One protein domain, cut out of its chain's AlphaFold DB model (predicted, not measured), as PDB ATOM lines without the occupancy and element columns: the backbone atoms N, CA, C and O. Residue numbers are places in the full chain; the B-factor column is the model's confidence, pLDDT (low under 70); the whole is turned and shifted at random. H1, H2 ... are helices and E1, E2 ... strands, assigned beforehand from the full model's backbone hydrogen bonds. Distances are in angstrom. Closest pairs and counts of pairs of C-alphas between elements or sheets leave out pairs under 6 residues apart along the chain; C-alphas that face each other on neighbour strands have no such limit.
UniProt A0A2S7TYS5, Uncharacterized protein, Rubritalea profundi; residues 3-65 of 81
ATOM      1  N   VAL A   3     143.141 139.988 122.002       82.62
ATOM      2  CA  VAL A   3     142.128 139.125 122.616       82.62
ATOM      3  C   VAL A   3     141.067 139.987 123.272       82.62
ATOM      4  O   VAL A   3     141.391 140.894 124.034       82.62
ATOM      5  N   HIS A   4     139.799 139.697 123.001       83.88
ATOM      6  CA  HIS A   4     138.689 140.406 123.621       83.88
ATOM      7  C   HIS A   4     138.214 139.633 124.846       83.88
ATOM      8  O   HIS A   4     137.850 138.457 124.768       83.88
ATOM      9  N   VAL A   5     138.212 140.300 125.994       82.88
ATOM     10  CA  VAL A   5     137.699 139.751 127.246       82.88
ATOM     11  C   VAL A   5     136.476 140.556 127.654       82.88
ATOM     12  O   VAL A   5     136.557 141.757 127.921       82.88
ATOM     13  N   LYS A   6     135.329 139.879 127.706       82.81
ATOM     14  CA  LYS A   6     134.061 140.468 128.133       82.81
ATOM     15  C   LYS A   6     133.750 140.100 129.572       82.81
ATOM     16  O   LYS A   6     133.618 138.922 129.909       82.81
ATOM     17  N   TYR A   7     133.531 141.119 130.390       79.81
ATOM     18  CA  TYR A   7     132.994 140.993 131.738       79.81
ATOM     19  C   TYR A   7     131.596 141.617 131.779       79.81
ATOM     20  O   TYR A   7     131.419 142.798 132.085       79.81
ATOM     21  N   GLY A   8     130.579 140.830 131.423       76.56
ATOM     22  CA  GLY A   8     129.205 141.326 131.304       76.56
ATOM     23  C   GLY A   8     129.096 142.432 130.237       76.56
ATOM     24  O   GLY A   8     129.355 142.142 129.070       76.56
ATOM     25  N   PRO A   9     128.712 143.677 130.593       79.50
ATOM     26  CA  PRO A   9     128.608 144.787 129.640       79.50
ATOM     27  C   PRO A   9     129.954 145.440 129.282       79.50
ATOM     28  O   PRO A   9     129.983 146.344 128.452       79.50
ATOM     29  N   ILE A  10     131.053 145.030 129.921       82.00
ATOM     30  CA  ILE A  10     132.371 145.649 129.760       82.00
ATOM     31  C   ILE A  10     133.189 144.802 128.788       82.00
ATOM     32  O   ILE A  10     133.456 143.635 129.070       82.00
ATOM     33  N   ASP A  11     133.585 145.391 127.661       84.38
ATOM     34  CA  ASP A  11     134.509 144.793 126.692       84.38
ATOM     35  C   ASP A  11     135.905 145.382 126.897       84.38
ATOM     36  O   ASP A  11     136.061 146.604 126.960       84.38
ATOM     37  N   ILE A  12     136.905 144.516 127.051       86.81
ATOM     38  CA  ILE A  12     138.301 144.914 127.221       86.81
ATOM     39  C   ILE A  12     139.136 144.196 126.177       86.81
ATOM     40  O   ILE A  12     139.138 142.968 126.092       86.81
ATOM     41  N   THR A  13     139.880 144.977 125.403       89.69
ATOM     42  CA  THR A  13     140.840 144.458 124.434       89.69
ATOM     43  C   THR A  13     142.202 144.317 125.101       89.69
ATOM     44  O   THR A  13     142.773 145.298 125.579       89.69
ATOM     45  N   LEU A  14     142.705 143.085 125.137       89.12
ATOM     46  CA  LEU A  14     144.063 142.755 125.535       89.12
ATOM     47  C   LEU A  14     144.938 142.703 124.281       89.12
ATOM     48  O   LEU A  14     144.760 141.836 123.424       89.12
ATOM     49  N   GLU A  15     145.896 143.608 124.176       89.31
ATOM     50  CA  GLU A  15     146.869 143.640 123.090       89.31
ATOM     51  C   GLU A  15     148.134 142.897 123.514       89.31
ATOM     52  O   GLU A  15     148.780 143.257 124.497       89.31
ATOM     53  N   LYS A  16     148.483 141.830 122.787       85.81
ATOM     54  CA  LYS A  16     149.719 141.085 123.033       85.81
ATOM     55  C   LYS A  16     150.919 141.873 122.513       85.81
ATOM     56  O   LYS A  16     151.003 142.111 121.306       85.81
ATOM     57  N   ASP A  17     151.853 142.163 123.406       83.31
ATOM     58  CA  ASP A  17     153.171 142.717 123.101       83.31
ATOM     59  C   ASP A  17     154.267 141.631 123.210       83.31
ATOM     60  O   ASP A  17     153.981 140.452 123.447       83.31
ATOM     61  N   SER A  18     155.531 142.004 123.014       79.12
ATOM     62  CA  SER A  18     156.686 141.095 122.989       79.12
ATOM     63  C   SER A  18     156.931 140.408 124.339       79.12
ATOM     64  O   SER A  18     157.444 139.292 124.372       79.12
ATOM     65  N   GLU A  19     156.539 141.057 125.441       80.94
ATOM     66  CA  GLU A  19     156.809 140.619 126.822       80.94
ATOM     67  C   GLU A  19     155.536 140.319 127.644       80.94
ATOM     68  O   GLU A  19     155.617 139.861 128.788       80.94
ATOM     69  N   GLY A  20     154.341 140.561 127.095       86.62
ATOM     70  CA  GLY A  20     153.095 140.396 127.847       86.62
ATOM     71  C   GLY A  20     151.850 140.904 127.131       86.62
ATOM     72  O   GLY A  20     151.747 140.837 125.907       86.62
ATOM     73  N   PHE A  21     150.892 141.404 127.910       89.19
ATOM     74  CA  PHE A  21     149.627 141.947 127.421       89.19
ATOM     75  C   PHE A  21     149.366 143.336 128.003       89.19
ATOM     76  O   PHE A  21     149.449 143.547 129.217       89.19
ATOM     77  N   ALA A  22     148.999 144.269 127.132       89.69
ATOM     78  CA  ALA A  22     148.511 145.592 127.486       89.69
ATOM     79  C   ALA A  22     146.984 145.644 127.374       89.69
ATOM     80  O   ALA A  22     146.394 144.959 126.542       89.69
ATOM     81  N   PHE A  23     146.330 146.473 128.184       89.56
ATOM     82  CA  PHE A  23     144.910 146.766 128.020       89.56
ATOM     83  C   PHE A  23     144.576 148.184 128.459       89.56
ATOM     84  O   PHE A  23     145.246 148.771 129.309       89.56
ATOM     85  N   SER A  24     143.501 148.724 127.896       90.12
ATOM     86  CA  SER A  24     142.935 150.002 128.326       90.12
ATOM     87  C   SER A  24     141.612 149.756 129.037       90.12
ATOM     88  O   SER A  24     140.731 149.080 128.506       90.12
ATOM     89  N   CYS A  25     141.461 150.290 130.248       87.62
ATOM     90  CA  CYS A  25     140.209 150.173 130.987       87.62
ATOM     91  C   CYS A  25     139.176 151.166 130.419       87.62
ATOM     92  O   CYS A  25     139.416 152.373 130.473       87.62
ATOM     93  N   PRO A  26     138.003 150.723 129.932       85.62
ATOM     94  CA  PRO A  26     137.003 151.610 129.325       85.62
ATOM     95  C   PRO A  26     136.286 152.517 130.337       85.62
ATOM     96  O   PRO A  26     135.554 153.417 129.945       85.62
ATOM     97  N   LEU A  27     136.465 152.283 131.641       85.81
ATOM     98  CA  LEU A  27     135.797 153.049 132.695       85.81
ATOM     99  C   LEU A  27     136.629 154.230 133.198       85.81
ATOM    100  O   LEU A  27     136.071 155.269 133.539       85.81
ATOM    101  N   CYS A  28     137.952 154.069 133.276       87.94
ATOM    102  CA  CYS A  28     138.871 155.127 133.707       87.94
ATOM    103  C   CYS A  28     139.807 155.617 132.600       87.94
ATOM    104  O   CYS A  28     140.545 156.570 132.825       87.94
ATOM    105  N   HIS A  29     139.781 154.989 131.420       86.12
ATOM    106  CA  HIS A  29     140.663 155.285 130.288       86.12
ATOM    107  C   HIS A  29     142.164 155.162 130.620       86.12
ATOM    108  O   HIS A  29     143.012 155.627 129.862       86.12
ATOM    109  N   SER A  30     142.502 154.509 131.737       87.25
ATOM    110  CA  SER A  30     143.878 154.206 132.120       87.25
ATOM    111  C   SER A  30     144.393 152.994 131.355       87.25
ATOM    112  O   SER A  30     143.677 152.003 131.172       87.25
ATOM    113  N   MET A  31     145.655 153.074 130.942       88.75
ATOM    114  CA  MET A  31     146.372 151.986 130.288       88.75
ATOM    115  C   MET A  31     147.139 151.168 131.327       88.75
ATOM    116  O   MET A  31     147.814 151.725 132.193       88.75
ATOM    117  N   PHE A  32     147.042 149.848 131.219       87.94
ATOM    118  CA  PHE A  32     147.699 148.887 132.092       87.94
ATOM    119  C   PHE A  32     148.515 147.905 131.261       87.94
ATOM    120  O   PHE A  32     148.142 147.551 130.142       87.94
ATOM    121  N   PHE A  33     149.621 147.446 131.834       88.25
ATOM    122  CA  PHE A  33     150.489 146.448 131.232       88.25
ATOM    123  C   PHE A  33     150.748 145.332 132.237       88.25
ATOM    124  O   PHE A  33     151.022 145.598 133.408       88.25
ATOM    125  N   SER A  34     150.648 144.089 131.776       85.69
ATOM    126  CA  SER A  34     150.922 142.901 132.574       85.69
ATOM    127  C   SER A  34     151.892 141.997 131.824       85.69
ATOM    128  O   SER A  34     151.621 141.570 130.701       85.69
ATOM    129  N   THR A  35     153.030 141.709 132.452       84.88
ATOM    130  CA  THR A  35     154.016 140.742 131.958       84.88
ATOM    131  C   THR A  35     153.529 139.324 132.247       84.88
ATOM    132  O   THR A  35     153.249 138.999 133.403       84.88
ATOM    133  N   GLY A  36     153.453 138.473 131.224       82.38
ATOM    134  CA  GLY A  36     153.036 137.073 131.359       82.38
ATOM    135  C   GLY A  36     151.887 136.674 130.434       82.38
ATOM    136  O   GLY A  36     151.647 137.300 129.403       82.38
ATOM    137  N   ASP A  37     151.193 135.595 130.799       84.06
ATOM    138  CA  ASP A  37     150.123 135.013 129.990       84.06
ATOM    139  C   ASP A  37     148.811 135.804 130.066       84.06
ATOM    140  O   ASP A  37     148.538 136.550 131.011       84.06
ATOM    141  N   GLN A  38     147.935 135.566 129.090       82.00
ATOM    142  CA  GLN A  38     146.620 136.198 129.002       82.00
ATOM    143  C   GLN A  38     145.795 136.026 130.289       82.00
ATOM    144  O   GLN A  38     145.139 136.966 130.727       82.00
ATOM    145  N   ALA A  39     145.845 134.849 130.922       82.62
ATOM    146  CA  ALA A  39     145.126 134.582 132.169       82.62
ATOM    147  C   ALA A  39     145.577 135.511 133.309       82.62
ATOM    148  O   ALA A  39     144.746 136.028 134.055       82.62
ATOM    149  N   SER A  40     146.882 135.782 133.403       85.31
ATOM    150  CA  SER A  40     147.444 136.726 134.373       85.31
ATOM    151  C   SER A  40     146.961 138.148 134.097       85.31
ATOM    152  O   SER A  40     146.576 138.855 135.026       85.31
ATOM    153  N   CYS A  41     146.905 138.556 132.827       86.00
ATOM    154  CA  CYS A  41     146.370 139.862 132.442       86.00
ATOM    155  C   CYS A  41     144.870 139.989 132.771       86.00
ATOM    156  O   CYS A  41     144.462 140.966 133.396       86.00
ATOM    157  N   SER A  42     144.064 138.964 132.478       84.75
ATOM    158  CA  SER A  42     142.640 138.910 132.846       84.75
ATOM    159  C   SER A  42     142.411 139.005 134.361       84.75
ATOM    160  O   SER A  42     141.448 139.634 134.800       84.75
ATOM    161  N   ASN A  43     143.298 138.431 135.179       86.12
ATOM    162  CA  ASN A  43     143.223 138.581 136.634       86.12
ATOM    163  C   ASN A  43     143.491 140.028 137.070       86.12
ATOM    164  O   ASN A  43     142.773 140.543 137.922       86.12
ATOM    165  N   VAL A  44     144.473 140.701 136.460       87.31
ATOM    166  CA  VAL A  44     144.769 142.123 136.728       87.31
ATOM    167  C   VAL A  44     143.590 143.013 136.334       87.31
ATOM    168  O   VAL A  44     143.208 143.903 137.090       87.31
ATOM    169  N   VAL A  45     142.971 142.751 135.180       86.06
ATOM    170  CA  VAL A  45     141.752 143.445 134.742       86.06
ATOM    171  C   VAL A  45     140.629 143.272 135.763       86.06
ATOM    172  O   VAL A  45     139.992 144.248 136.163       86.06
ATOM    173  N   GLN A  46     140.388 142.030 136.193       85.06
ATOM    174  CA  GLN A  46     139.332 141.712 137.146       85.06
ATOM    175  C   GLN A  46     139.571 142.398 138.495       85.06
ATOM    176  O   GLN A  46     138.651 143.018 139.027       85.06
ATOM    177  N   ASP A  47     140.795 142.321 139.015       87.06
ATOM    178  CA  ASP A  47     141.187 142.974 140.264       87.06
ATOM    179  C   ASP A  47     141.012 144.495 140.172       87.06
ATOM    180  O   ASP A  47     140.365 145.100 141.026       87.06
ATOM    181  N   HIS A  48     141.459 145.110 139.073       88.25
ATOM    182  CA  HIS A  48     141.297 146.543 138.852       88.25
ATOM    183  C   HIS A  48     139.818 146.968 138.843       88.25
ATOM    184  O   HIS A  48     139.422 147.904 139.542       88.25
ATOM    185  N   LEU A  49     138.971 146.266 138.090       84.88
ATOM    186  CA  LEU A  49     137.537 146.561 138.009       84.88
ATOM    187  C   LEU A  49     136.814 146.340 139.352       84.88
ATOM    188  O   LEU A  49     135.933 147.126 139.720       84.88
ATOM    189  N   GLN A  50     137.198 145.315 140.113       84.50
ATOM    190  CA  GLN A  50     136.616 145.039 141.428       84.50
ATOM    191  C   GLN A  50     137.069 146.056 142.485       84.50
ATOM    192  O   GLN A  50     136.235 146.563 143.236       84.50
ATOM    193  N   GLN A  51     138.358 146.400 142.529       84.88
ATOM    194  CA  GLN A  51     138.915 147.292 143.547       84.88
ATOM    195  C   GLN A  51     138.618 148.771 143.268       84.88
ATOM    196  O   GLN A  51     138.176 149.492 144.166       84.88
ATOM    197  N   PHE A  52     138.827 149.232 142.032       84.12
ATOM    198  CA  PHE A  52     138.742 150.658 141.691       84.12
ATOM    199  C   PHE A  52     137.351 151.080 141.235       84.12
ATOM    200  O   PHE A  52     136.920 152.195 141.525       84.12
ATOM    201  N   HIS A  53     136.622 150.186 140.564       82.12
ATOM    202  CA  HIS A  53     135.285 150.486 140.056       82.12
ATOM    203  C   HIS A  53     134.161 149.858 140.889       82.12
ATOM    204  O   HIS A  53     132.993 150.150 140.641       82.12
ATOM    205  N   ARG A  54     134.493 149.050 141.912       77.31
ATOM    206  CA  ARG A  54     133.528 148.335 142.773       77.31
ATOM    207  C   ARG A  54     132.511 147.515 141.975       77.31
ATOM    208  O   ARG A  54     131.370 147.336 142.405       77.31
ATOM    209  N   ILE A  55     132.913 147.020 140.806       74.69
ATOM    210  CA  ILE A  55     132.047 146.213 139.950       74.69
ATOM    211  C   ILE A  55     132.203 144.757 140.353       74.69
ATOM    212  O   ILE A  55     133.285 144.185 140.257       74.69
ATOM    213  N   SER A  56     131.099 144.138 140.764       71.62
ATOM    214  CA  SER A  56     131.040 142.685 140.874       71.62
ATOM    215  C   SER A  56     130.941 142.104 139.467       71.62
ATOM    216  O   SER A  56     129.890 142.168 138.827       71.62
ATOM    217  N   LEU A  57     132.066 141.621 138.947       66.94
ATOM    218  CA  LEU A  57     132.126 141.085 137.594       66.94
ATOM    219  C   LEU A  57     131.530 139.669 137.547       66.94
ATOM    220  O   LEU A  57     131.896 138.831 138.376       66.94
ATOM    221  N   PRO A  58     130.648 139.369 136.576       64.81
ATOM    222  CA  PRO A  58     130.288 137.993 136.255       64.81
ATOM    223  C   PRO A  58     131.491 137.255 135.637       64.81
ATOM    224  O   PRO A  58     132.504 137.872 135.305       64.81
ATOM    225  N   ALA A  59     131.373 135.935 135.463       64.81
ATOM    226  CA  ALA A  59     132.415 135.124 134.832       64.81
ATOM    227  C   ALA A  59     132.859 135.724 133.481       64.81
ATOM    228  O   ALA A  59     132.022 136.056 132.637       64.81
ATOM    229  N   ALA A  60     134.173 135.867 133.295       68.44
ATOM    230  CA  ALA A  60     134.753 136.424 132.080       68.44
ATOM    231  C   ALA A  60     134.471 135.508 130.880       68.44
ATOM    232  O   ALA A  60     134.697 134.299 130.950       68.44
ATOM    233  N   THR A  61     134.004 136.081 129.773       69.81
ATOM    234  CA  THR A  61     133.922 135.380 128.487       69.81
ATOM    235  C   THR A  61     135.086 135.838 127.624       69.81
ATOM    236  O   THR A  61     135.211 137.026 127.327       69.81
ATOM    237  N   ILE A  62     135.955 134.902 127.257       70.38
ATOM    238  CA  ILE A  62     137.127 135.166 126.425       70.38
ATOM    239  C   ILE A  62     136.751 134.856 124.977       70.38
ATOM    240  O   ILE A  62     136.295 133.753 124.675       70.38
ATOM    241  N   SER A  63     136.926 135.829 124.089       68.00
ATOM    242  CA  SER A  63     136.796 135.651 122.645       68.00
ATOM    243  C   SER A  63     138.136 135.980 121.997       68.00
ATOM    244  O   SER A  63     138.549 137.136 121.918       68.00
ATOM    245  N   GLU A  64     138.834 134.935 121.565       63.00
ATOM    246  CA  GLU A  64     139.980 135.061 120.670       63.00
ATOM    247  C   GLU A  64     139.465 135.191 119.234       63.00
ATOM    248  O   GLU A  64     138.499 134.525 118.859       63.00
ATOM    249  N   ASP A  65     140.127 136.014 118.421       56.66
ATOM    250  CA  ASP A  65     139.765 136.331 117.026       56.66
ATOM    251  C   ASP A  65     139.872 135.117 116.058       56.66
ATOM    252  O   ASP A  65     140.024 135.258 114.848       56.66
TER     253      ASP A  65
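This is residues 3 to 65 of the 81 residues of an uncharacterized protein of Rubritalea profundi (UniProt A0A2S7TYS5). A strongly twisted sheet of five antiparallel strands, order E4 E3 E2 E1 E5, curls round a single helix, H1, making two layers. The printed part has 63 residues, with named elements running E1 E2 E3 E4 H1 E5, class mixed; E1 to E4 form a meander, each strand the antiparallel neighbour of the one before. It is compact, radius of gyration of the C-alphas 10.7 A, spanning 31 by 22 by 17 A.

Start at E2, residues 10 to 16, in hairpins with E1, residues 3 to 7, and E3, residues 20 to 24. Within hydrogen-bond range are N 5 and O 12, 2.8 A, and N 22 and O 15, 2.8 A. Edge strand E4, residues 31 to 35, neighbours E3: N 32 and O 23, 2.8 A. Edge strand E5, residues 61 to 64, neighbours E1: N 4 and O 63, 3.0 A. H1, residues 38 to 52, is on the sheet; its closest C-alphas to E4 are Cys 41 and Ser 34, 5.5 A. Every O i to N i+4 pair in H1 is within range.

Find C-alpha 3 at (142.128, 139.125, 122.616), beginning E1. E2 measures 19.2 A, H1 20.8 A. E5 ends at C-alpha 64, (139.980, 135.061, 120.670).

The farthest C-alphas, Ser 18 and Ser 56, are 31.3 A apart. The printed part has no cut and no long link. Find pLDDT under 70 at residues 57 to 61 and 63 to 65.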